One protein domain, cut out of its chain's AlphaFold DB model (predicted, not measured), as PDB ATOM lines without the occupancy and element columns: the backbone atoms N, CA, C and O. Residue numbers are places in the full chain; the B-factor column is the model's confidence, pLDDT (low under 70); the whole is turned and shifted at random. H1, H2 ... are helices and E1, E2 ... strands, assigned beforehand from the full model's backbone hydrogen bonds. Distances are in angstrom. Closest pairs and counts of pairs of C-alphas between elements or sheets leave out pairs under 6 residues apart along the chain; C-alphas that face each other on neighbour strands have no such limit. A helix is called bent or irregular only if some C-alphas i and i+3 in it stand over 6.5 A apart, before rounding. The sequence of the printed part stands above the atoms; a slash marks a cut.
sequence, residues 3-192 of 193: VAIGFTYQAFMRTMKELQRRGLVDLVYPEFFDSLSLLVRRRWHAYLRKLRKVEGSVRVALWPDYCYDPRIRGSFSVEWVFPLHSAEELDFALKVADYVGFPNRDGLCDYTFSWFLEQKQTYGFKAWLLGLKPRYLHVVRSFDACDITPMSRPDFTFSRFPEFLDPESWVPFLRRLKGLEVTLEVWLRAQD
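What this domain is: This is residues 3 to 192 of the 193 residues of an uncharacterized protein of Thermofilum sp (UniProt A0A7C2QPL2). This is a nearly closed barrel of six short parallel strands, E1, E6, E5, E4, E3 and E2, with helices round its outside, among them H1, H3, H5 and H6; residues 27 to 28 and 32 to 33 continue the ring between E1 and E2. H7 and H8 pack on H1, and after H8 a tail with H9 leads away, sticking out with residues 187 to 192. The printed part has 190 residues with nine named helices and six named strands in the order E1 H1 H2 H3 E2 H4 E3 H5 E4 H6 E5 E6 H7 H8 H9, a mixed class. It is compact, with a radius of gyration of the C-alphas of 16.9 A and spans of 49 by 37 by 27 A.

How they stand to each other: The curled, strongly twisted sheet begins at edge strand E1, residues 3 to 5, whose N 4 is 2.9 A from O 146 of E6, residues 145 to 147. N 129 of E5, residues 126 to 130, is 2.9 A from O 145. N 100 of E4, residues 99 to 103, is 2.9 A from O 126. N 82 of E3, residues 79 to 83, is 2.9 A from O 99. N 61 of E2, residues 60 to 62, the other edge strand, is 2.9 A from O 79. H1, residues 10 to 21, only grazes the sheet. It touches H7, residues 158 to 165, at Phe 12 and Leu 165, closest C-alphas 5.4 A apart, and H8, residues 167 to 177, at Thr 15 and Pro 167, 5.3 A. H2, residues 36 to 39, and H3, residues 44 to 57, touch only at the corner, closest C-alphas Leu 38 and Tyr 47, 5.9 A. H4, residues 71 to 75, is close to but not clearly touching H5, residues 87 to 96, with the C-alphas of Arg 73 and Val 96 5.9 A apart. H5 and H6, residues 113 to 123, run along the strands at heights of 9.1 A and 9.2 A over the sheet, two layers with helices on one face. E2, H4, E3; E3, H5, E4; and E4, H6, E5 are strand-helix-strand units, parallel neighbours with a helix between, each crossover right-handed. H9, residues 184 to 188, is apart from H8. Every O i to N i+4 pair is within hydrogen-bond range in H1, H4, H6 and H9, but 7 of 10 in H3, 3 of 6 in H5, 5 of 7 in H8 and 0 of 4 in H7, which has 4 of 5 O i to N i+3 pairs; H2 is too short for an i+4 pair.

Where its parts are: E1 begins at C-alpha 3 (45.593, 23.996, 1.074). H1 is 16.8 A long, H3 19.5 A, H5 and H6 15.4 A each, H8 15.2 A and E3 13.1 A. Irregular are H3, with C-alphas 53 and 56 8.1 A apart, H7, 159 and 162 at 7.7 A, H8, 169 and 172 at 7.2 A, and, only just, H5, 88 and 91 at 6.9 A. H9 ends at C-alpha 188 (20.222, 24.517, -3.315).

The domain as a whole: The two C-alphas farthest apart, of Arg 71 and Asp 192, are 52.1 A apart. The printed part has no cut; the links H1 to H2 and E5 to E6 are long, 14 residues each. The mean pLDDT of the printed part is 90.4, and residues 180 to 192 are under 70.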
ATOM      1  N   VAL A   3      46.041  24.397  -0.269       97.25
ATOM      2  CA  VAL A   3      45.593  23.996   1.074       97.25
ATOM      3  C   VAL A   3      46.764  23.413   1.858       97.25
ATOM      4  O   VAL A   3      47.377  22.432   1.433       97.25
ATOM      5  N   ALA A   4      47.070  24.003   3.007       97.38
ATOM      6  CA  ALA A   4      48.206  23.624   3.836       97.38
ATOM      7  C   ALA A   4      47.792  23.169   5.239       97.38
ATOM      8  O   ALA A   4      46.690  23.453   5.710       97.38
ATOM      9  N   ILE A   5      48.700  22.497   5.942       95.00
ATOM     10  CA  ILE A   5      48.535  22.211   7.364       95.00
ATOM     11  C   ILE A   5      49.862  22.165   8.121       95.00
ATOM     12  O   ILE A   5      50.810  21.471   7.739       95.00
ATOM     13  N   GLY A   6      49.903  22.936   9.210       91.19
ATOM     14  CA  GLY A   6      51.037  23.042  10.120       91.19
ATOM     15  C   GLY A   6      51.191  21.833  11.040       91.19
ATOM     16  O   GLY A   6      50.450  20.850  10.963       91.19
ATOM     17  N   PHE A   7      52.165  21.896  11.949       85.50
ATOM     18  CA  PHE A   7      52.375  20.808  12.904       85.50
ATOM     19  C   PHE A   7      51.241  20.728  13.933       85.50
ATOM     20  O   PHE A   7      50.925  21.704  14.611       85.50
ATOM     21  N   THR A   8      50.695  19.529  14.125       83.44
ATOM     22  CA  THR A   8      49.676  19.243  15.145       83.44
ATOM     23  C   THR A   8      49.784  17.787  15.633       83.44
ATOM     24  O   THR A   8      50.865  17.196  15.600       83.44
ATOM     25  N   TYR A   9      48.697  17.198  16.137       85.69
ATOM     26  CA  TYR A   9      48.658  15.841  16.677       85.69
ATOM     27  C   TYR A   9      49.081  14.787  15.642       85.69
ATOM     28  O   TYR A   9      48.588  14.771  14.515       85.69
ATOM     29  N   GLN A  10      49.963  13.858  16.033       88.44
ATOM     30  CA  GLN A  10      50.577  12.894  15.107       88.44
ATOM     31  C   GLN A  10      49.564  12.047  14.327       88.44
ATOM     32  O   GLN A  10      49.786  11.787  13.146       88.44
ATOM     33  N   ALA A  11      48.468  11.610  14.958       89.56
ATOM     34  CA  ALA A  11      47.462  10.819  14.248       89.56
ATOM     35  C   ALA A  11      46.791  11.631  13.140       89.56
ATOM     36  O   ALA A  11      46.646  11.137  12.029       89.56
ATOM     37  N   PHE A  12      46.494  12.900  13.412       92.56
ATOM     38  CA  PHE A  12      45.911  13.799  12.429       92.56
ATOM     39  C   PHE A  12      46.892  14.115  11.293       92.56
ATOM     40  O   PHE A  12      46.511  14.147  10.128       92.56
ATOM     41  N   MET A  13      48.188  14.235  11.596       94.31
ATOM     42  CA  MET A  13      49.217  14.379  10.561       94.31
ATOM     43  C   MET A  13      49.253  13.185   9.595       94.31
ATOM     44  O   MET A  13      49.509  13.380   8.410       94.31
ATOM     45  N   ARG A  14      48.988  11.954  10.063       95.81
ATOM     46  CA  ARG A  14      48.889  10.782   9.171       95.81
ATOM     47  C   ARG A  14      47.706  10.913   8.215       95.81
ATOM     48  O   ARG A  14      47.887  10.696   7.019       95.81
ATOM     49  N   THR A  15      46.549  11.334   8.725       96.31
ATOM     50  CA  THR A  15      45.350  11.633   7.928       96.31
ATOM     51  C   THR A  15      45.653  12.662   6.840       96.31
ATOM     52  O   THR A  15      45.354  12.444   5.671       96.31
ATOM     53  N   MET A  16      46.328  13.756   7.196       97.25
ATOM     54  CA  MET A  16      46.656  14.817   6.239       97.25
ATOM     55  C   MET A  16      47.666  14.379   5.178       97.25
ATOM     56  O   MET A  16      47.513  14.739   4.017       97.25
ATOM     57  N   LYS A  17      48.658  13.549   5.530       97.38
ATOM     58  CA  LYS A  17      49.604  12.973   4.553       97.38
ATOM     59  C   LYS A  17      48.934  12.015   3.570       97.38
ATOM     60  O   LYS A  17      49.363  11.906   2.426       97.38
ATOM     61  N   GLU A  18      47.915  11.282   4.011       97.81
ATOM     62  CA  GLU A  18      47.086  10.473   3.113       97.81
ATOM     63  C   GLU A  18      46.321  11.368   2.130       97.81
ATOM     64  O   GLU A  18      46.406  11.171   0.921       97.81
ATOM     65  N   LEU A  19      45.656  12.413   2.629       97.81
ATOM     66  CA  LEU A  19      44.930  13.372   1.787       97.81
ATOM     67  C   LEU A  19      45.855  14.148   0.840       97.81
ATOM     68  O   LEU A  19      45.449  14.486  -0.272       97.81
ATOM     69  N   GLN A  20      47.105  14.375   1.243       97.94
ATOM     70  CA  GLN A  20      48.136  14.944   0.385       97.94
ATOM     71  C   GLN A  20      48.502  14.017  -0.773       97.94
ATOM     72  O   GLN A  20      48.521  14.455  -1.920       97.94
ATOM     73  N   ARG A  21      48.713  12.719  -0.512       97.69
ATOM     74  CA  ARG A  21      48.955  11.719  -1.571       97.69
ATOM     75  C   ARG A  21      47.797  11.621  -2.572       97.69
ATOM     76  O   ARG A  21      48.022  11.284  -3.727       97.69
ATOM     77  N   ARG A  22      46.578  11.967  -2.149       96.50
ATOM     78  CA  ARG A  22      45.377  12.045  -3.000       96.50
ATOM     79  C   ARG A  22      45.199  13.393  -3.716       96.50
ATOM     80  O   ARG A  22      44.204  13.574  -4.412       96.50
ATOM     81  N   GLY A  23      46.104  14.356  -3.525       95.62
ATOM     82  CA  GLY A  23      46.032  15.694  -4.133       95.62
ATOM     83  C   GLY A  23      44.999  16.644  -3.508       95.62
ATOM     84  O   GLY A  23      44.719  17.711  -4.061       95.62
ATOM     85  N   LEU A  24      44.419  16.292  -2.355       96.19
ATOM     86  CA  LEU A  24      43.392  17.097  -1.678       96.19
ATOM     87  C   LEU A  24      43.970  18.092  -0.663       96.19
ATOM     88  O   LEU A  24      43.332  19.101  -0.373       96.19
ATOM     89  N   VAL A  25      45.177  17.834  -0.162       97.56
ATOM     90  CA  VAL A  25      45.994  18.778   0.615       97.56
ATOM     91  C   VAL A  25      47.296  18.983  -0.152       97.56
ATOM     92  O   VAL A  25      47.842  18.030  -0.693       97.56
ATOM     93  N   ASP A  26      47.783  20.214  -0.244       98.00
ATOM     94  CA  ASP A  26      48.952  20.536  -1.062       98.00
ATOM     95  C   ASP A  26      50.239  20.492  -0.230       98.00
ATOM     96  O   ASP A  26      51.231  19.906  -0.663       98.00
ATOM     97  N   LEU A  27      50.211  21.050   0.987       97.94
ATOM     98  CA  LEU A  27      51.365  21.093   1.889       97.94
ATOM     99  C   LEU A  27      51.025  20.525   3.265       97.94
ATOM    100  O   LEU A  27      50.069  20.950   3.912       97.94
ATOM    101  N   VAL A  28      51.859  19.617   3.759       97.19
ATOM    102  CA  VAL A  28      51.740  19.049   5.105       97.19
ATOM    103  C   VAL A  28      53.067  19.226   5.825       97.19
ATOM    104  O   VAL A  28      54.120  19.035   5.224       97.19
ATOM    105  N   TYR A  29      53.054  19.579   7.114       95.44
ATOM    106  CA  TYR A  29      54.292  19.719   7.888       95.44
ATOM    107  C   TYR A  29      55.271  18.534   7.661       95.44
ATOM    108  O   TYR A  29      54.869  17.369   7.812       95.44
ATOM    109  N   PRO A  30      56.563  18.801   7.371       95.69
ATOM    110  CA  PRO A  30      57.230  20.106   7.466       95.69
ATOM    111  C   PRO A  30      57.128  21.018   6.231       95.69
ATOM    112  O   PRO A  30      57.606  22.141   6.318       95.69
ATOM    113  N   GLU A  31      56.502  20.607   5.121       97.62
ATOM    114  CA  GLU A  31      56.451  21.414   3.886       97.62
ATOM    115  C   GLU A  31      55.786  22.777   4.082       97.62
ATOM    116  O   GLU A  31      56.237  23.761   3.499       97.62
ATOM    117  N   PHE A  32      54.755  22.833   4.929       97.56
ATOM    118  CA  PHE A  32      54.270  24.071   5.527       97.56
ATOM    119  C   PHE A  32      54.736  24.147   6.983       97.56
ATOM    120  O   PHE A  32      54.262  23.411   7.859       97.56
ATOM    121  N   PHE A  33      55.708  25.020   7.244       96.06
ATOM    122  CA  PHE A  33      56.326  25.172   8.552       96.06
ATOM    123  C   PHE A  33      55.619  26.263   9.369       96.06
ATOM    124  O   PHE A  33      56.042  27.417   9.444       96.06
ATOM    125  N   ASP A  34      54.544  25.854  10.036       90.00
ATOM    126  CA  ASP A  34      53.889  26.605  11.106       90.00
ATOM    127  C   ASP A  34      54.200  25.942  12.457       90.00
ATOM    128  O   ASP A  34      53.946  24.752  12.677       90.00
ATOM    129  N   SER A  35      54.782  26.721  13.369       83.00
ATOM    130  CA  SER A  35      55.051  26.304  14.740       83.00
ATOM    131  C   SER A  35      54.413  27.285  15.717       83.00
ATOM    132  O   SER A  35      55.127  27.950  16.477       83.00
ATOM    133  N   LEU A  36      53.078  27.300  15.746       77.38
ATOM    134  CA  LEU A  36      52.230  28.095  16.642       77.38
ATOM    135  C   LEU A  36      52.805  28.282  18.058       77.38
ATOM    136  O   LEU A  36      52.867  29.396  18.567       77.38
ATOM    137  N   SER A  37      53.295  27.215  18.699       77.56
ATOM    138  CA  SER A  37      53.827  27.283  20.072       77.56
ATOM    139  C   SER A  37      55.067  28.173  20.238       77.56
ATOM    140  O   SER A  37      55.286  28.716  21.321       77.56
ATOM    141  N   LEU A  38      55.891  28.318  19.197       79.00
ATOM    142  CA  LEU A  38      57.077  29.178  19.201       79.00
ATOM    143  C   LEU A  38      56.737  30.601  18.755       79.00
ATOM    144  O   LEU A  38      57.299  31.538  19.324       79.00
ATOM    145  N   LEU A  39      55.809  30.738  17.802       79.38
ATOM    146  CA  LEU A  39      55.308  32.016  17.291       79.38
ATOM    147  C   LEU A  39      54.573  32.794  18.391       79.38
ATOM    148  O   LEU A  39      55.021  33.865  18.788       79.38
ATOM    149  N   VAL A  40      53.578  32.168  19.035       75.62
ATOM    150  CA  VAL A  40      52.799  32.771  20.136       75.62
ATOM    151  C   VAL A  40      53.685  33.175  21.318       75.62
ATOM    152  O   VAL A  40      53.443  34.178  21.981       75.62
ATOM    153  N   ARG A  41      54.747  32.408  21.592       82.44
ATOM    154  CA  ARG A  41      55.702  32.705  22.675       82.44
ATOM    155  C   ARG A  41      56.802  33.687  22.260       82.44
ATOM    156  O   ARG A  41      57.719  33.903  23.051       82.44
ATOM    157  N   ARG A  42      56.758  34.216  21.030       83.00
ATOM    158  CA  ARG A  42      57.757  35.121  20.436       83.00
ATOM    159  C   ARG A  42      59.190  34.588  20.550       83.00
ATOM    160  O   ARG A  42      60.153  35.334  20.692       83.00
ATOM    161  N   ARG A  43      59.359  33.262  20.488       86.88
ATOM    162  CA  ARG A  43      60.666  32.586  20.575       86.88
ATOM    163  C   ARG A  43      61.270  32.416  19.185       86.88
ATOM    164  O   ARG A  43      61.629  31.306  18.787       86.88
ATOM    165  N   TRP A  44      61.387  33.517  18.452       88.12
ATOM    166  CA  TRP A  44      61.777  33.531  17.043       88.12
ATOM    167  C   TRP A  44      63.153  32.883  16.800       88.12
ATOM    168  O   TRP A  44      63.279  32.058  15.903       88.12
ATOM    169  N   HIS A  45      64.155  33.077  17.668       89.25
ATOM    170  CA  HIS A  45      65.431  32.345  17.554       89.25
ATOM    171  C   HIS A  45      65.279  30.816  17.623       89.25
ATOM    172  O   HIS A  45      65.970  30.073  16.927       89.25
ATOM    173  N   ALA A  46      64.392  30.308  18.486       91.88
ATOM    174  CA  ALA A  46      64.128  28.875  18.569       91.88
ATOM    175  C   ALA A  46      63.358  28.379  17.337       91.88
ATOM    176  O   ALA A  46      63.656  27.291  16.844       91.88
ATOM    177  N   TYR A  47      62.427  29.189  16.826       94.00
ATOM    178  CA  TYR A  47      61.709  28.931  15.581       94.00
ATOM    179  C   TYR A  47      62.678  28.803  14.400       94.00
ATOM    180  O   TYR A  47      62.714  27.754  13.761       94.00
ATOM    181  N   LEU A  48      63.548  29.795  14.188       94.19
ATOM    182  CA  LEU A  48      64.517  29.812  13.088       94.19
ATOM    183  C   LEU A  48      65.518  28.651  13.177       94.19
ATOM    184  O   LEU A  48      65.824  28.019  12.167       94.19
ATOM    185  N   ARG A  49      65.987  28.300  14.384       94.56
ATOM    186  CA  ARG A  49      66.831  27.106  14.584       94.56
ATOM    187  C   ARG A  49      66.103  25.813  14.226       94.56
ATOM    188  O   ARG A  49      66.733  24.892  13.716       94.56
ATOM    189  N   LYS A  50      64.805  25.712  14.523       94.56
ATOM    190  CA  LYS A  50      64.004  24.534  14.173       94.56
ATOM    191  C   LYS A  50      63.763  24.472  12.665       94.56
ATOM    192  O   LYS A  50      63.959  23.403  12.102       94.56
ATOM    193  N   LEU A  51      63.432  25.601  12.034       95.44
ATOM    194  CA  LEU A  51      63.288  25.715  10.582       95.44
ATOM    195  C   LEU A  51      64.572  25.272   9.870       95.44
ATOM    196  O   LEU A  51      64.516  24.389   9.026       95.44
ATOM    197  N   ARG A  52      65.742  25.771  10.294       96.31
ATOM    198  CA  ARG A  52      67.044  25.405   9.701       96.31
ATOM    199  C   ARG A  52      67.301  23.897   9.670       96.31
ATOM    200  O   ARG A  52      67.895  23.394   8.729       96.31
ATOM    201  N   LYS A  53      66.854  23.163  10.695       96.00
ATOM    202  CA  LYS A  53      67.045  21.705  10.779       96.00
ATOM    203  C   LYS A  53      66.226  20.923   9.755       96.00
ATOM    204  O   LYS A  53      66.568  19.780   9.479       96.00
ATOM    205  N   VAL A  54      65.133  21.498   9.258       95.25
ATOM    206  CA  VAL A  54      64.197  20.829   8.343       95.25
ATOM    207  C   VAL A  54      64.042  21.563   7.015       95.25
ATOM    208  O   VAL A  54      63.228  21.150   6.202       95.25
ATOM    209  N   GLU A  55      64.817  22.627   6.787       93.69
ATOM    210  CA  GLU A  55      64.671  23.562   5.665       93.69
ATOM    211  C   GLU A  55      64.636  22.860   4.307       93.69
ATOM    212  O   GLU A  55      63.807  23.206   3.477       93.69
ATOM    213  N   GLY A  56      65.445  21.813   4.109       95.94
ATOM    214  CA  GLY A  56      65.455  21.035   2.864       95.94
ATOM    215  C   GLY A  56      64.140  20.310   2.541       95.94
ATOM    216  O   GLY A  56      63.997  19.760   1.456       95.94
ATOM    217  N   SER A  57      63.181  20.285   3.468       96.75
ATOM    218  CA  SER A  57      61.832  19.746   3.276       96.75
ATOM    219  C   SER A  57      60.738  20.807   3.419       96.75
ATOM    220  O   SER A  57      59.563  20.459   3.337       96.75
ATOM    221  N   VAL A  58      61.088  22.074   3.670       97.81
ATOM    222  CA  VAL A  58      60.124  23.174   3.800       97.81
ATOM    223  C   VAL A  58      59.966  23.872   2.456       97.81
ATOM    224  O   VAL A  58      60.947  24.203   1.801       97.81
ATOM    225  N   ARG A  59      58.718  24.120   2.059       98.00
ATOM    226  CA  ARG A  59      58.378  24.902   0.863       98.00
ATOM    227  C   ARG A  59      57.868  26.281   1.250       98.00
ATOM    228  O   ARG A  59      58.295  27.275   0.674       98.00
ATOM    229  N   VAL A  60      57.002  26.321   2.260       98.31
ATOM    230  CA  VAL A  60      56.394  27.540   2.788       98.31
ATOM    231  C   VAL A  60      56.596  27.599   4.302       98.31
ATOM    232  O   VAL A  60      56.380  26.604   4.993       98.31
ATOM    233  N   ALA A  61      56.966  28.757   4.842       97.44
ATOM    234  CA  ALA A  61      57.087  28.986   6.280       97.44
ATOM    235  C   ALA A  61      56.322  30.241   6.716       97.44
ATOM    236  O   ALA A  61      56.266  31.233   5.987       97.44
ATOM    237  N   LEU A  62      55.755  30.213   7.926       96.69
ATOM    238  CA  LEU A  62      55.209  31.424   8.539       96.69
ATOM    239  C   LEU A  62      56.330  32.326   9.041       96.69
ATOM    240  O   LEU A  62      57.219  31.902   9.776       96.69
ATOM    241  N   TRP A  63      56.264  33.598   8.686       95.62
ATOM    242  CA  TRP A  63      57.162  34.589   9.241       95.62
ATOM    243  C   TRP A  63      56.975  34.679  10.767       95.62
ATOM    244  O   TRP A  63      55.839  34.617  11.240       95.62
ATOM    245  N   PRO A  64      58.050  34.815  11.568       92.12
ATOM    246  CA  PRO A  64      57.909  34.943  13.012       92.12
ATOM    247  C   PRO A  64      57.149  36.214  13.415       92.12
ATOM    248  O   PRO A  64      57.605  37.313  13.105       92.12
ATOM    249  N   ASP A  65      56.044  36.072  14.156       86.31
ATOM    250  CA  ASP A  65      55.246  37.211  14.637       86.31
ATOM    251  C   ASP A  65      56.120  38.290  15.302       86.31
ATOM    252  O   ASP A  65      56.975  37.989  16.148       86.31
ATOM    253  N   TYR A  66      55.861  39.557  14.958       84.88
ATOM    254  CA  TYR A  66      56.538  40.745  15.500       84.88
ATOM    255  C   TYR A  66      58.064  40.781  15.282       84.88
ATOM    256  O   TYR A  66      58.781  41.488  15.995       84.88
ATOM    257  N   CYS A  67      58.590  40.012  14.326       90.44
ATOM    258  CA  CYS A  67      59.999  40.042  13.954       90.44
ATOM    259  C   CYS A  67      60.208  40.901  12.700       90.44
ATOM    260  O   CYS A  67      59.938  40.457  11.593       90.44
ATOM    261  N   TYR A  68      60.739  42.112  12.854       93.56
ATOM    262  CA  TYR A  68      60.917  43.063  11.744       93.56
ATOM    263  C   TYR A  68      62.338  43.078  11.163       93.56
ATOM    264  O   TYR A  68      62.855  44.124  10.779       93.56
ATOM    265  N   ASP A  69      63.001  41.917  11.118       94.44
ATOM    266  CA  ASP A  69      64.341  41.784  10.538       94.44
ATOM    267  C   ASP A  69      64.270  41.240   9.098       94.44
ATOM    268  O   ASP A  69      64.113  40.029   8.906       94.44
ATOM    269  N   PRO A  70      64.428  42.086   8.061       95.38
ATOM    270  CA  PRO A  70      64.295  41.649   6.673       95.38
ATOM    271  C   PRO A  70      65.407  40.679   6.244       95.38
ATOM    272  O   PRO A  70      65.245  39.947   5.268       95.38
ATOM    273  N   ARG A  71      66.522  40.598   6.986       94.75
ATOM    274  CA  ARG A  71      67.641  39.688   6.677       94.75
ATOM    275  C   ARG A  71      67.249  38.215   6.806       94.75
ATOM    276  O   ARG A  71      67.903  37.350   6.218       94.75
ATOM    277  N   ILE A  72      66.168  37.916   7.532       94.25
ATOM    278  CA  ILE A  72      65.616  36.559   7.630       94.25
ATOM    279  C   ILE A  72      65.197  36.047   6.248       94.25
ATOM    280  O   ILE A  72      65.455  34.883   5.945       94.25
ATOM    281  N   ARG A  73      64.643  36.908   5.380       94.25
ATOM    282  CA  ARG A  73      64.176  36.516   4.041       94.25
ATOM    283  C   ARG A  73      65.282  35.863   3.215       94.25
ATOM    284  O   ARG A  73      65.063  34.801   2.642       94.25
ATOM    285  N   GLY A  74      66.467  36.475   3.194       93.94
ATOM    286  CA  GLY A  74      67.635  35.969   2.464       93.94
ATOM    287  C   GLY A  74      68.357  34.815   3.161       93.94
ATOM    288  O   GLY A  74      69.252  34.209   2.585       93.94
ATOM    289  N   SER A  75      67.979  34.501   4.402       95.12
ATOM    290  CA  SER A  75      68.607  33.430   5.171       95.12
ATOM    291  C   SER A  75      68.011  32.056   4.872       95.12
ATOM    292  O   SER A  75      68.622  31.067   5.269       95.12
ATOM    293  N   PHE A  76      66.837  31.969   4.238       95.94
ATOM    294  CA  PHE A  76      66.152  30.701   3.985       95.94
ATOM    295  C   PHE A  76      65.584  30.638   2.569       95.94
ATOM    296  O   PHE A  76      64.964  31.593   2.102       95.94
ATOM    297  N   SER A  77      65.739  29.488   1.915       95.19
ATOM    298  CA  SER A  77      65.219  29.252   0.561       95.19
ATOM    299  C   SER A  77      63.788  28.701   0.593       95.19
ATOM    300  O   SER A  77      63.516  27.622   0.071       95.19
ATOM    301  N   VAL A  78      62.876  29.439   1.228       97.06
ATOM    302  CA  VAL A  78      61.447  29.101   1.356       97.06
ATOM    303  C   VAL A  78      60.579  30.269   0.889       97.06
ATOM    304  O   VAL A  78      61.047  31.411   0.853       97.06
ATOM    305  N   GLU A  79      59.322  29.987   0.549       98.06
ATOM    306  CA  GLU A  79      58.293  31.020   0.437       98.06
ATOM    307  C   GLU A  79      57.833  31.437   1.844       98.06
ATOM    308  O   GLU A  79      57.576  30.594   2.709       98.06
ATOM    309  N   TRP A  80      57.713  32.738   2.083       98.06
ATOM    310  CA  TRP A  80      57.297  33.291   3.365       98.06
ATOM    311  C   TRP A  80      55.847  33.753   3.345       98.06
ATOM    312  O   TRP A  80      55.425  34.486   2.452       98.06
ATOM    313  N   VAL A  81      55.111  33.382   4.391       98.31
ATOM    314  CA  VAL A  81      53.787  33.929   4.698       98.31
ATOM    315  C   VAL A  81      53.939  34.901   5.861       98.31
ATOM    316  O   VAL A  81      54.243  34.469   6.972       98.31
ATOM    317  N   PHE A  82      53.744  36.197   5.632       97.50
ATOM    318  CA  PHE A  82      53.810  37.197   6.702       97.50
ATOM    319  C   PHE A  82      52.432  37.385   7.348       97.50
ATOM    320  O   PHE A  82      51.518  37.828   6.651       97.50
ATOM    321  N   PRO A  83      52.238  37.061   8.639       95.81
ATOM    322  CA  PRO A  83      50.972  37.300   9.319       95.81
ATOM    323  C   PRO A  83      50.801  38.798   9.580       95.81
ATOM    324  O   PRO A  83      51.519  39.377  10.388       95.81
ATOM    325  N   LEU A  84      49.863  39.430   8.874       96.94
ATOM    326  CA  LEU A  84      49.639  40.869   8.960       96.94
ATOM    327  C   LEU A  84      48.718  41.174  10.153       96.94
ATOM    328  O   LEU A  84      47.518  40.913  10.102       96.94
ATOM    329  N   HIS A  85      49.267  41.707  11.236       94.81
ATOM    330  CA  HIS A  85      48.556  42.065  12.466       94.81
ATOM    331  C   HIS A  85      48.239  43.557  12.566       94.81
ATOM    332  O   HIS A  85      47.363  43.941  13.335       94.81
ATOM    333  N   SER A  86      48.907  44.404  11.792       96.06
ATOM    334  CA  SER A  86      48.563  45.821  11.699       96.06
ATOM    335  C   SER A  86      48.633  46.319  10.263       96.06
ATOM    336  O   SER A  86      49.455  45.849   9.475       96.06
ATOM    337  N   ALA A  87      47.788  47.288   9.913       96.94
ATOM    338  CA  ALA A  87      47.851  47.972   8.627       96.94
ATOM    339  C   ALA A  87      49.235  48.601   8.380       96.94
ATOM    340  O   ALA A  87      49.721  48.601   7.250       96.94
ATOM    341  N   GLU A  88      49.901  49.067   9.441       97.06
ATOM    342  CA  GLU A  88      51.239  49.672   9.383       97.06
ATOM    343  C   GLU A  88      52.338  48.668   8.995       97.06
ATOM    344  O   GLU A  88      53.399  49.048   8.500       97.06
ATOM    345  N   GLU A  89      52.094  47.368   9.174       97.94
ATOM    346  CA  GLU A  89      53.053  46.319   8.830       97.94
ATOM    347  C   GLU A  89      53.086  46.021   7.324       97.94
ATOM    348  O   GLU A  89      53.993  45.324   6.862       97.94
ATOM    349  N   LEU A  90      52.129  46.537   6.538       98.25
ATOM    350  CA  LEU A  90      51.985  46.190   5.122       98.25
ATOM    351  C   LEU A  90      53.250  46.515   4.322       98.25
ATOM    352  O   LEU A  90      53.753  45.659   3.597       98.25
ATOM    353  N   ASP A  91      53.824  47.701   4.516       98.12
ATOM    354  CA  ASP A  91      55.062  48.118   3.848       98.12
ATOM    355  C   ASP A  91      56.240  47.184   4.141       98.12
ATOM    356  O   ASP A  91      57.143  47.023   3.315       98.12
ATOM    357  N   PHE A  92      56.269  46.587   5.333       98.12
ATOM    358  CA  PHE A  92      57.265  45.586   5.682       98.12
ATOM    359  C   PHE A  92      56.943  44.248   5.017       98.12
ATOM    360  O   PHE A  92      57.818  43.666   4.374       98.12
ATOM    361  N   ALA A  93      55.692  43.789   5.116       98.00
ATOM    362  CA  ALA A  93      55.227  42.541   4.521       98.00
ATOM    363  C   ALA A  93      55.522  42.491   3.013       98.00
ATOM    364  O   ALA A  93      56.090  41.510   2.538       98.00
ATOM    365  N   LEU A  94      55.256  43.575   2.278       97.88
ATOM    366  CA  LEU A  94      55.514  43.675   0.835       97.88
ATOM    367  C   LEU A  94      56.998  43.525   0.452       97.88
ATOM    368  O   LEU A  94      57.304  43.194  -0.690       97.88
ATOM    369  N   LYS A  95      57.933  43.755   1.383       97.31
ATOM    370  CA  LYS A  95      59.381  43.622   1.138       97.31
ATOM    371  C   LYS A  95      59.903  42.215   1.397       97.31
ATOM    372  O   LYS A  95      60.945  41.850   0.856       97.31
ATOM    373  N   VAL A  96      59.244  41.456   2.272       97.19
ATOM    374  CA  VAL A  96      59.791  40.196   2.800       97.19
ATOM    375  C   VAL A  96      58.937  38.974   2.494       97.19
ATOM    376  O   VAL A  96      59.449  37.860   2.570       97.19
ATOM    377  N   ALA A  97      57.658  39.155   2.183       97.50
ATOM    378  CA  ALA A  97      56.699  38.070   2.085       97.50
ATOM    379  C   ALA A  97      56.428  37.671   0.634       97.50
ATOM    380  O   ALA A  97      56.305  38.517  -0.248       97.50
ATOM    381  N   ASP A  98      56.263  36.371   0.410       98.38
ATOM    382  CA  ASP A  98      55.727  35.838  -0.844       98.38
ATOM    383  C   ASP A  98      54.192  35.758  -0.785       98.38
ATOM    384  O   ASP A  98      53.518  35.869  -1.811       98.38
ATOM    385  N   TYR A  99      53.640  35.616   0.428       98.62
ATOM    386  CA  TYR A  99      52.220  35.743   0.734       98.62
ATOM    387  C   TYR A  99      51.997  36.688   1.915       98.62
ATOM    388  O   TYR A  99      52.654  36.570   2.950       98.62
ATOM    389  N   VAL A 100      50.989  37.550   1.815       98.50
ATOM    390  CA  VAL A 100      50.488  38.312   2.964       98.50
ATOM    391  C   VAL A 100      49.347  37.523   3.604       98.50
ATOM    392  O   VAL A 100      48.387  37.124   2.938       98.50
ATOM    393  N   GLY A 101      49.481  37.243   4.895       97.75
ATOM    394  CA  GLY A 101      48.572  36.417   5.674       97.75
ATOM    395  C   GLY A 101      47.495  37.237   6.376       97.75
ATOM    396  O   GLY A 101      47.819  38.105   7.180       97.75
ATOM    397  N   PHE A 102      46.224  36.918   6.127       96.94
ATOM    398  CA  PHE A 102      45.081  37.484   6.841       96.94
ATOM    399  C   PHE A 102      44.753  36.644   8.089       96.94
ATOM    400  O   PHE A 102      44.431  35.454   7.947       96.94
ATOM    401  N   PRO A 103      44.791  37.218   9.305       93.06
ATOM    402  CA  PRO A 103      44.410  36.516  10.525       93.06
ATOM    403  C   PRO A 103      42.906  36.205  10.584       93.06
ATOM    404  O   PRO A 103      42.050  37.041  10.321       93.06
ATOM    405  N   ASN A 104      42.548  35.000  11.022       83.88
ATOM    406  CA  ASN A 104      41.157  34.529  11.092       83.88
ATOM    407  C   ASN A 104      40.341  34.989  12.321       83.88
ATOM    408  O   ASN A 104      39.235  34.477  12.541       83.88
ATOM    409  N   ARG A 105      40.846  35.874  13.184       78.81
ATOM    410  CA  ARG A 105      40.175  36.213  14.451       78.81
ATOM    411  C   ARG A 105      40.171  37.709  14.688       78.81
ATOM    412  O   ARG A 105      41.181  38.379  14.507       78.81
ATOM    413  N   ASP A 106      39.031  38.184  15.164       70.31
ATOM    414  CA  ASP A 106      38.832  39.582  15.514       70.31
ATOM    415  C   ASP A 106      39.787  39.923  16.671       70.31
ATOM    416  O   ASP A 106      40.019  39.103  17.569       70.31
ATOM    417  N   GLY A 107      40.429  41.088  16.593       80.00
ATOM    418  CA  GLY A 107      41.478  41.499  17.530       80.00
ATOM    419  C   GLY A 107      42.849  40.843  17.314       80.00
ATOM    420  O   GLY A 107      43.741  41.052  18.131       80.00
ATOM    421  N   LEU A 108      43.046  40.046  16.253       85.00
ATOM    422  CA  LEU A 108      44.394  39.698  15.766       85.00
ATOM    423  C   LEU A 108      44.913  40.673  14.707       85.00
ATOM    424  O   LEU A 108      46.072  40.549  14.319       85.00
ATOM    425  N   CYS A 109      44.065  41.583  14.230       91.44
ATOM    426  CA  CYS A 109      44.440  42.684  13.357       91.44
ATOM    427  C   CYS A 109      43.664  43.967  13.690       91.44
ATOM    428  O   CYS A 109      42.615  43.896  14.340       91.44
ATOM    429  N   ASP A 110      44.185  45.118  13.260       94.69
ATOM    430  CA  ASP A 110      43.580  46.454  13.422       94.69
ATOM    431  C   ASP A 110      42.858  46.969  12.158       94.69
ATOM    432  O   ASP A 110      42.413  48.114  12.109       94.69
ATOM    433  N   TYR A 111      42.703  46.113  11.147       94.81
ATOM    434  CA  TYR A 111      42.095  46.438   9.862       94.81
ATOM    435  C   TYR A 111      40.952  45.474   9.515       94.81
ATOM    436  O   TYR A 111      40.795  44.399  10.096       94.81
ATOM    437  N   THR A 112      40.116  45.861   8.550       93.81
ATOM    438  CA  THR A 112      38.960  45.057   8.123       93.81
ATOM    439  C   THR A 112      39.319  44.085   7.000       93.81
ATOM    440  O   THR A 112      40.284  44.276   6.260       93.81
ATOM    441  N   PHE A 113      38.492  43.054   6.806       93.06
ATOM    442  CA  PHE A 113      38.631  42.165   5.651       93.06
ATOM    443  C   PHE A 113      38.536  42.919   4.312       93.06
ATOM    444  O   PHE A 113      39.322  42.648   3.406       93.06
ATOM    445  N   SER A 114      37.627  43.895   4.199       94.56
ATOM    446  CA  SER A 114      37.500  44.727   2.995       94.56
ATOM    447  C   SER A 114      38.779  45.508   2.715       94.56
ATOM    448  O   SER A 114      39.280  45.450   1.596       94.56
ATOM    449  N   TRP A 115      39.365  46.131   3.744       97.00
ATOM    450  CA  TRP A 115      40.647  46.822   3.617       97.00
ATOM    451  C   TRP A 115      41.733  45.879   3.089       97.00
ATOM    452  O   TRP A 115      42.436  46.217   2.143       97.00
ATOM    453  N   PHE A 116      41.831  44.660   3.630       97.25
ATOM    454  CA  PHE A 116      42.826  43.681   3.184       97.25
ATOM    455  C   PHE A 116      42.665  43.306   1.703       97.25
ATOM    456  O   PHE A 116      43.654  43.214   0.975       97.25
ATOM    457  N   LEU A 117      41.426  43.101   1.240       95.88
ATOM    458  CA  LEU A 117      41.155  42.804  -0.168       95.88
ATOM    459  C   LEU A 117      41.454  43.991  -1.088       95.88
ATOM    460  O   LEU A 117      41.972  43.775  -2.183       95.88
ATOM    461  N   GLU A 118      41.167  45.218  -0.653       98.06
ATOM    462  CA  GLU A 118      41.551  46.434  -1.377       98.06
ATOM    463  C   GLU A 118      43.072  46.499  -1.531       98.06
ATOM    464  O   GLU A 118      43.562  46.607  -2.652       98.06
ATOM    465  N   GLN A 119      43.832  46.296  -0.447       98.50
ATOM    466  CA  GLN A 119      45.296  46.287  -0.518       98.50
ATOM    467  C   GLN A 119      45.820  45.170  -1.427       98.50
ATOM    468  O   GLN A 119      46.762  45.383  -2.192       98.50
ATOM    469  N   LYS A 120      45.190  43.987  -1.406       97.75
ATOM    470  CA  LYS A 120      45.526  42.893  -2.328       97.75
ATOM    471  C   LYS A 120      45.373  43.333  -3.784       97.75
ATOM    472  O   LYS A 120      46.246  43.045  -4.598       97.75
ATOM    473  N   GLN A 121      44.284  44.023  -4.121       97.56
ATOM    474  CA  GLN A 121      44.052  44.533  -5.476       97.56
ATOM    475  C   GLN A 121      45.038  45.648  -5.843       97.56
ATOM    476  O   GLN A 121      45.564  45.643  -6.952       97.56
ATOM    477  N   THR A 122      45.321  46.566  -4.916       98.31
ATOM    478  CA  THR A 122      46.232  47.699  -5.126       98.31
ATOM    479  C   THR A 122      47.677  47.258  -5.351       98.31
ATOM    480  O   THR A 122      48.332  47.765  -6.259       98.31
ATOM    481  N   TYR A 123      48.181  46.315  -4.549       98.12
ATOM    482  CA  TYR A 123      49.592  45.908  -4.569       98.12
ATOM    483  C   TYR A 123      49.850  44.575  -5.286       98.12
ATOM    484  O   TYR A 123      51.002  44.229  -5.533       98.12
ATOM    485  N   GLY A 124      48.807  43.811  -5.619       97.56
ATOM    486  CA  GLY A 124      48.924  42.564  -6.381       97.56
ATOM    487  C   GLY A 124      49.606  41.408  -5.639       97.56
ATOM    488  O   GLY A 124      50.116  40.493  -6.285       97.56
ATOM    489  N   PHE A 125      49.645  41.426  -4.302       98.06
ATOM    490  CA  PHE A 125      50.268  40.352  -3.521       98.06
ATOM    491  C   PHE A 125      49.416  39.070  -3.489       98.06
ATOM    492  O   PHE A 125      48.186  39.106  -3.594       98.06
ATOM    493  N   LYS A 126      50.066  37.918  -3.269       98.44
ATOM    494  CA  LYS A 126      49.364  36.653  -2.996       98.44
ATOM    495  C   LYS A 126      48.820  36.663  -1.570       98.44
ATOM    496  O   LYS A 126      49.542  36.975  -0.625       98.44
ATOM    497  N   ALA A 127      47.560  36.292  -1.398       98.19
ATOM    498  CA  ALA A 127      46.891  36.300  -0.106       98.19
ATOM    499  C   ALA A 127      46.815  34.894   0.502       98.19
ATOM    500  O   ALA A 127      46.446  33.933  -0.178       98.19
ATOM    501  N   TRP A 128      47.094  34.787   1.801       98.31
ATOM    502  CA  TRP A 128      46.972  33.548   2.570       98.31
ATOM    503  C   TRP A 128      45.959  33.710   3.706       98.31
ATOM    504  O   TRP A 128      46.112  34.589   4.550       98.31
ATOM    505  N   LEU A 129      44.930  32.865   3.777       97.06
ATOM    506  CA  LEU A 129      44.016  32.856   4.923       97.06
ATOM    507  C   LEU A 129      44.590  31.989   6.046       97.06
ATOM    508  O   LEU A 129      44.646  30.764   5.910       97.06
ATOM    509  N   LEU A 130      44.993  32.622   7.149       95.12
ATOM    510  CA  LEU A 130      45.660  31.945   8.258       95.12
ATOM    511  C   LEU A 130      44.660  31.197   9.139       95.12
ATOM    512  O   LEU A 130      43.829  31.808   9.810       95.12
ATOM    513  N   GLY A 131      44.745  29.871   9.164       92.94
ATOM    514  CA  GLY A 131      43.911  28.978   9.964       92.94
ATOM    515  C   GLY A 131      42.425  29.063   9.627       92.94
ATOM    516  O   GLY A 131      41.627  29.457  10.472       92.94
ATOM    517  N   LEU A 132      42.008  28.682   8.423       94.50
ATOM    518  CA  LEU A 132      40.615  28.739   7.967       94.50
ATOM    519  C   LEU A 132      39.602  28.386   9.077       94.50
ATOM    520  O   LEU A 132      39.680  27.322   9.695       94.50
ATOM    521  N   LYS A 133      38.632  29.275   9.320       92.69
ATOM    522  CA  LYS A 133      37.484  29.040  10.212       92.69
ATOM    523  C   LYS A 133      36.195  28.944   9.394       92.69
ATOM    524  O   LYS A 133      36.112  29.614   8.364       92.69
ATOM    525  N   PRO A 134      35.163  28.219   9.871       92.50
ATOM    526  CA  PRO A 134      33.886  28.058   9.173       92.50
ATOM    527  C   PRO A 134      33.288  29.367   8.648       92.50
ATOM    528  O   PRO A 134      32.849  29.428   7.502       92.50
ATOM    529  N   ARG A 135      33.362  30.443   9.445       89.56
ATOM    530  CA  ARG A 135      32.847  31.767   9.068       89.56
ATOM    531  C   ARG A 135      33.473  32.353   7.798       89.56
ATOM    532  O   ARG A 135      32.824  33.155   7.154       89.56
ATOM    533  N   TYR A 136      34.677  31.936   7.399       91.56
ATOM    534  CA  TYR A 136      35.355  32.430   6.193       91.56
ATOM    535  C   TYR A 136      35.174  31.537   4.962       91.56
ATOM    536  O   TYR A 136      35.678  31.873   3.894       91.56
ATOM    537  N   LEU A 137      34.442  30.419   5.055       91.44
ATOM    538  CA  LEU A 137      34.265  29.502   3.921       91.44
ATOM    539  C   LEU A 137      33.628  30.169   2.694       91.44
ATOM    540  O   LEU A 137      33.921  29.772   1.570       91.44
ATOM    541  N   HIS A 138      32.795  31.193   2.896       88.94
ATOM    542  CA  HIS A 138      32.151  31.934   1.811       88.94
ATOM    543  C   HIS A 138      33.104  32.896   1.074       88.94
ATOM    544  O   HIS A 138      32.856  33.211  -0.086       88.94
ATOM    545  N   VAL A 139      34.217  33.307   1.699       90.56
ATOM    546  CA  VAL A 139      35.227  34.214   1.108       90.56
ATOM    547  C   VAL A 139      36.576  33.552   0.850       90.56
ATOM    548  O   VAL A 139      37.490  34.193   0.344       90.56
ATOM    549  N   VAL A 140      36.732  32.268   1.177       92.62
ATOM    550  CA  VAL A 140      38.026  31.572   1.084       92.62
ATOM    551  C   VAL A 140      38.615  31.600  -0.331       92.62
ATOM    552  O   VAL A 140      39.826  31.638  -0.497       92.62
ATOM    553  N   ARG A 141      37.763  31.681  -1.361       91.62
ATOM    554  CA  ARG A 141      38.179  31.787  -2.770       91.62
ATOM    555  C   ARG A 141      38.805  33.135  -3.142       91.62
ATOM    556  O   ARG A 141      39.394  33.233  -4.212       91.62
ATOM    557  N   SER A 142      38.717  34.145  -2.280       93.50
ATOM    558  CA  SER A 142      39.444  35.410  -2.443       93.50
ATOM    559  C   SER A 142      40.940  35.274  -2.113       93.50
ATOM    560  O   SER A 142      41.723  36.187  -2.395       93.50
ATOM    561  N   PHE A 143      41.345  34.134  -1.541       96.25
ATOM    562  CA  PHE A 143      42.716  33.819  -1.155       96.25
ATOM    563  C   PHE A 143      43.383  32.842  -2.127       96.25
ATOM    564  O   PHE A 143      42.750  31.963  -2.714       96.25
ATOM    565  N   ASP A 144      44.695  32.984  -2.264       97.44
ATOM    566  CA  ASP A 144      45.535  32.129  -3.104       97.44
ATOM    567  C   ASP A 144      45.903  30.831  -2.370       97.44
ATOM    568  O   ASP A 144      46.052  29.766  -2.983       97.44
ATOM    569  N   ALA A 145      45.969  30.910  -1.040       97.75
ATOM    570  CA  ALA A 145      46.255  29.803  -0.148       97.75
ATOM    571  C   ALA A 145      45.491  29.916   1.180       97.75
ATOM    572  O   ALA A 145      45.072  30.998   1.593       97.75
ATOM    573  N   CYS A 146      45.340  28.797   1.879       97.31
ATOM    574  CA  CYS A 146      44.899  28.768   3.268       97.31
ATOM    575  C   CYS A 146      45.513  27.576   4.000       97.31
ATOM    576  O   CYS A 146      45.734  26.523   3.397       97.31
ATOM    577  N   ASP A 147      45.698  27.692   5.310       96.38
ATOM    578  CA  ASP A 147      45.958  26.532   6.159       96.38
ATOM    579  C   ASP A 147      44.706  26.106   6.930       96.38
ATOM    580  O   ASP A 147      43.839  26.916   7.266       96.38
ATOM    581  N   ILE A 148      44.591  24.802   7.166       95.31
ATOM    582  CA  ILE A 148      43.455  24.189   7.846       95.31
ATOM    583  C   ILE A 148      43.865  23.571   9.180       95.31
ATOM    584  O   ILE A 148      45.001  23.162   9.410       95.31
ATOM    585  N   THR A 149      42.884  23.451  10.063       92.88
ATOM    586  CA  THR A 149      42.960  22.734  11.339       92.88
ATOM    587  C   THR A 149      41.685  21.898  11.492       92.88
ATOM    588  O   THR A 149      40.734  22.119  10.741       92.88
ATOM    589  N   PRO A 150      41.574  20.994  12.482       91.88
ATOM    590  CA  PRO A 150      40.295  20.340  12.782       91.88
ATOM    591  C   PRO A 150      39.136  21.341  12.928       91.88
ATOM    592  O   PRO A 150      38.044  21.111  12.419       91.88
ATOM    593  N   MET A 151      39.410  22.514  13.511       91.88
ATOM    594  CA  MET A 151      38.435  23.593  13.700       91.88
ATOM    595  C   MET A 151      38.016  24.313  12.408       91.88
ATOM    596  O   MET A 151      37.199  25.227  12.479       91.88
ATOM    597  N   SER A 152      38.590  23.979  11.252       93.62
ATOM    598  CA  SER A 152      38.168  24.531   9.958       93.62
ATOM    599  C   SER A 152      36.831  23.966   9.493       93.62
ATOM    600  O   SER A 152      36.152  24.586   8.675       93.62
ATOM    601  N   ARG A 153      36.437  22.809  10.030       93.62
ATOM    602  CA  ARG A 153      35.168  22.159   9.727       93.62
ATOM    603  C   ARG A 153      34.046  22.665  10.650       93.62
ATOM    604  O   ARG A 153      34.248  22.691  11.863       93.62
ATOM    605  N   PRO A 154      32.868  23.049  10.112       90.44
ATOM    606  CA  PRO A 154      31.751  23.560  10.918       90.44
ATOM    607  C   PRO A 154      31.215  22.558  11.945       90.44
ATOM    608  O   PRO A 154      30.716  22.953  12.990       90.44
ATOM    609  N   ASP A 155      31.329  21.264  11.651       91.88
ATOM    610  CA  ASP A 155      30.825  20.167  12.474       91.88
ATOM    611  C   ASP A 155      31.833  19.676  13.529       91.88
ATOM    612  O   ASP A 155      31.580  18.688  14.228       91.88
ATOM    613  N   PHE A 156      32.979  20.357  13.654       92.44
ATOM    614  CA  PHE A 156      34.017  20.011  14.612       92.44
ATOM    615  C   PHE A 156      33.591  20.277  16.056       92.44
ATOM    616  O   PHE A 156      33.263  21.397  16.443       92.44
ATOM    617  N   THR A 157      33.724  19.248  16.889       90.62
ATOM    618  CA  THR A 157      33.740  19.369  18.347       90.62
ATOM    619  C   THR A 157      34.871  18.511  18.900       90.62
ATOM    620  O   THR A 157      35.251  17.507  18.296       90.62
ATOM    621  N   PHE A 158      35.398  18.860  20.077       89.06
ATOM    622  CA  PHE A 158      36.463  18.069  20.703       89.06
ATOM    623  C   PHE A 158      36.045  16.614  20.954       89.06
ATOM    624  O   PHE A 158      36.852  15.712  20.751       89.06
ATOM    625  N   SER A 159      34.776  16.379  21.307       91.62
ATOM    626  CA  SER A 159      34.231  15.028  21.500       91.62
ATOM    627  C   SER A 159      34.256  14.173  20.231       91.62
ATOM    628  O   SER A 159      34.409  12.960  20.311       91.62
ATOM    629  N   ARG A 160      34.172  14.810  19.058       91.62
ATOM    630  CA  ARG A 160      34.153  14.140  17.756       91.62
ATOM    631  C   ARG A 160      35.527  14.053  17.105       91.62
ATOM    632  O   ARG A 160      35.635  13.470  16.038       91.62
ATOM    633  N   PHE A 161      36.591  14.586  17.722       91.56
ATOM    634  CA  PHE A 161      37.942  14.593  17.141       91.56
ATOM    635  C   PHE A 161      38.409  13.233  16.575       91.56
ATOM    636  O   PHE A 161      39.015  13.255  15.502       91.56
ATOM    637  N   PRO A 162      38.112  12.066  17.189       93.38
ATOM    638  CA  PRO A 162      38.450  10.768  16.599       93.38
ATOM    639  C   PRO A 162      37.885  10.543  15.188       93.38
ATOM    640  O   PRO A 162      38.569   9.954  14.358       93.38
ATOM    641  N   GLU A 163      36.692  11.062  14.880       92.19
ATOM    642  CA  GLU A 163      36.074  10.966  13.547       92.19
ATOM    643  C   GLU A 163      36.885  11.728  12.488       92.19
ATOM    644  O   GLU A 163      36.959  11.324  11.333       92.19
ATOM    645  N   PHE A 164      37.565  12.806  12.889       91.56
ATOM    646  CA  PHE A 164      38.405  13.618  12.004       91.56
ATOM    647  C   PHE A 164      39.771  12.974  11.735       91.56
ATOM    648  O   PHE A 164      40.566  13.546  10.984       91.56
ATOM    649  N   LEU A 165      40.071  11.818  12.338       94.44
ATOM    650  CA  LEU A 165      41.262  11.029  12.019       94.44
ATOM    651  C   LEU A 165      41.055  10.137  10.787       94.44
ATOM    652  O   LEU A 165      42.043   9.694  10.200       94.44
ATOM    653  N   ASP A 166      39.809   9.910  10.369       95.50
ATOM    654  CA  ASP A 166      39.487   9.223   9.120       95.50
ATOM    655  C   ASP A 166      39.651  10.178   7.920       95.50
ATOM    656  O   ASP A 166      38.980  11.220   7.881       95.50
ATOM    657  N   PRO A 167      40.523   9.867   6.934       96.50
ATOM    658  CA  PRO A 167      40.671  10.663   5.719       96.50
ATOM    659  C   PRO A 167      39.356  10.874   4.966       96.50
ATOM    660  O   PRO A 167      39.137  11.972   4.457       96.50
ATOM    661  N   GLU A 168      38.466   9.876   4.921       96.38
ATOM    662  CA  GLU A 168      37.219   9.980   4.150       96.38
ATOM    663  C   GLU A 168      36.313  11.091   4.678       96.38
ATOM    664  O   GLU A 168      35.692  11.820   3.901       96.38
ATOM    665  N   SER A 169      36.333  11.323   5.993       95.50
ATOM    666  CA  SER A 169      35.574  12.408   6.615       95.50
ATOM    667  C   SER A 169      35.948  13.797   6.060       95.50
ATOM    668  O   SER A 169      35.122  14.709   6.076       95.50
ATOM    669  N   TRP A 170      37.175  13.979   5.555       95.94
ATOM    670  CA  TRP A 170      37.682  15.255   5.036       95.94
ATOM    671  C   TRP A 170      37.454  15.457   3.543       95.94
ATOM    672  O   TRP A 170      37.489  16.601   3.080       95.94
ATOM    673  N   VAL A 171      37.236  14.384   2.781       95.69
ATOM    674  CA  VAL A 171      37.180  14.442   1.314       95.69
ATOM    675  C   VAL A 171      36.117  15.429   0.811       95.69
ATOM    676  O   VAL A 171      36.486  16.306   0.024       95.69
ATOM    677  N   PRO A 172      34.848  15.399   1.279       94.50
ATOM    678  CA  PRO A 172      33.831  16.336   0.795       94.50
ATOM    679  C   PRO A 172      34.191  17.798   1.094       94.50
ATOM    680  O   PRO A 172      34.049  18.679   0.244       94.50
ATOM    681  N   PHE A 173      34.721  18.055   2.293       94.75
ATOM    682  CA  PHE A 173      35.142  19.391   2.714       94.75
ATOM    683  C   PHE A 173      36.273  19.931   1.830       94.75
ATOM    684  O   PHE A 173      36.182  21.051   1.327       94.75
ATOM    685  N   LEU A 174      37.315  19.130   1.596       95.56
ATOM    686  CA  LEU A 174      38.474  19.535   0.801       95.56
ATOM    687  C   LEU A 174      38.138  19.703  -0.683       95.56
ATOM    688  O   LEU A 174      38.615  20.650  -1.309       95.56
ATOM    689  N   ARG A 175      37.276  18.847  -1.247       93.38
ATOM    690  CA  ARG A 175      36.804  19.001  -2.633       93.38
ATOM    691  C   ARG A 175      36.021  20.299  -2.806       93.38
ATOM    692  O   ARG A 175      36.311  21.057  -3.732       93.38
ATOM    693  N   ARG A 176      35.116  20.620  -1.873       90.69
ATOM    694  CA  ARG A 176      34.398  21.906  -1.859       90.69
ATOM    695  C   ARG A 176      35.361  23.090  -1.751       90.69
ATOM    696  O   ARG A 176      35.230  24.056  -2.506       90.69
ATOM    697  N   LEU A 177      36.336  22.999  -0.845       91.56
ATOM    698  CA  LEU A 177      37.338  24.038  -0.597       91.56
ATOM    699  C   LEU A 177      38.188  24.326  -1.845       91.56
ATOM    700  O   LEU A 177      38.367  25.484  -2.214       91.56
ATOM    701  N   LYS A 178      38.649  23.277  -2.535       89.56
ATOM    702  CA  LYS A 178      39.428  23.390  -3.778       89.56
ATOM    703  C   LYS A 178      38.572  23.697  -5.013       89.56
ATOM    704  O   LYS A 178      39.125  23.869  -6.094       89.56
ATOM    705  N   GLY A 179      37.246  23.784  -4.871       83.88
ATOM    706  CA  GLY A 179      36.327  23.991  -5.993       83.88
ATOM    707  C   GLY A 179      36.269  22.807  -6.963       83.88
ATOM    708  O   GLY A 179      35.896  22.992  -8.113       83.88
ATOM    709  N   LEU A 180      36.638  21.610  -6.499       68.44
ATOM    710  CA  LEU A 180      36.670  20.377  -7.291       68.44
ATOM    711  C   LEU A 180      35.289  19.717  -7.425       68.44
ATOM    712  O   LEU A 180      35.137  18.802  -8.225       68.44
ATOM    713  N   GLU A 181      34.285  20.193  -6.681       57.09
ATOM    714  CA  GLU A 181      32.874  19.844  -6.867       57.09
ATOM    715  C   GLU A 181      31.977  21.084  -6.766       57.09
ATOM    716  O   GLU A 181      31.984  21.809  -5.768       57.09
ATOM    717  N   VAL A 182      31.171  21.288  -7.808       48.91
ATOM    718  CA  VAL A 182      29.888  21.990  -7.743       48.91
ATOM    719  C   VAL A 182      28.845  20.947  -8.122       48.91
ATOM    720  O   VAL A 182      28.500  20.799  -9.289       48.91
ATOM    721  N   THR A 183      28.372  20.166  -7.156       50.19
ATOM    722  CA  THR A 183      27.085  19.494  -7.332       50.19
ATOM    723  C   THR A 183      25.994  20.510  -7.009       50.19
ATOM    724  O   THR A 183      26.026  21.165  -5.963       50.19
ATOM    725  N   LEU A 184      25.043  20.668  -7.936       48.44
ATOM    726  CA  LEU A 184      23.882  21.566  -7.828       48.44
ATOM    727  C   LEU A 184      23.159  21.452  -6.470       48.44
ATOM    728  O   LEU A 184      22.648  22.439  -5.949       48.44
ATOM    729  N   GLU A 185      23.180  20.268  -5.858       48.47
ATOM    730  CA  GLU A 185      22.541  19.973  -4.573       48.47
ATOM    731  C   GLU A 185      23.087  20.786  -3.388       48.47
ATOM    732  O   GLU A 185      22.335  21.114  -2.471       48.47
ATOM    733  N   VAL A 186      24.375  21.146  -3.387       48.25
ATOM    734  CA  VAL A 186      24.979  21.935  -2.294       48.25
ATOM    735  C   VAL A 186      24.610  23.415  -2.407       48.25
ATOM    736  O   VAL A 186      24.515  24.102  -1.392       48.25
ATOM    737  N   TRP A 187      24.385  23.903  -3.629       41.97
ATOM    738  CA  TRP A 187      23.951  25.279  -3.873       41.97
ATOM    739  C   TRP A 187      22.494  25.479  -3.440       41.97
ATOM    740  O   TRP A 187      22.184  26.467  -2.781       41.97
ATOM    741  N   LEU A 188      21.633  24.492  -3.710       43.09
ATOM    742  CA  LEU A 188      20.222  24.517  -3.315       43.09
ATOM    743  C   LEU A 188      20.041  24.508  -1.786       43.09
ATOM    744  O   LEU A 188      19.262  25.289  -1.261       43.09
ATOM    745  N   ARG A 189      20.837  23.730  -1.039       44.91
ATOM    746  CA  ARG A 189      20.732  23.680   0.436       44.91
ATOM    747  C   ARG A 189      21.265  24.915   1.169       44.91
ATOM    748  O   ARG A 189      21.032  25.045   2.364       44.91
ATOM    749  N   ALA A 190      22.016  25.782   0.492       40.78
ATOM    750  CA  ALA A 190      22.560  27.007   1.079       40.78
ATOM    751  C   ALA A 190      21.653  28.233   0.870       40.78
ATOM    752  O   ALA A 190      21.961  29.289   1.408       40.78
ATOM    753  N   GLN A 191      20.575  28.108   0.084       41.31
ATOM    754  CA  GLN A 191      19.558  29.158  -0.062       41.31
ATOM    755  C   GLN A 191      18.362  28.971   0.887       41.31
ATOM    756  O   GLN A 191      17.589  29.905   1.066       41.31
ATOM    757  N   ASP A 192      18.264  27.805   1.533       39.72
ATOM    758  CA  ASP A 192      17.170  27.435   2.440       39.72
ATOM    759  C   ASP A 192      17.571  27.445   3.937       39.72
ATOM    760  O   ASP A 192      16.841  26.912   4.773       39.72
TER     761      ASP A 192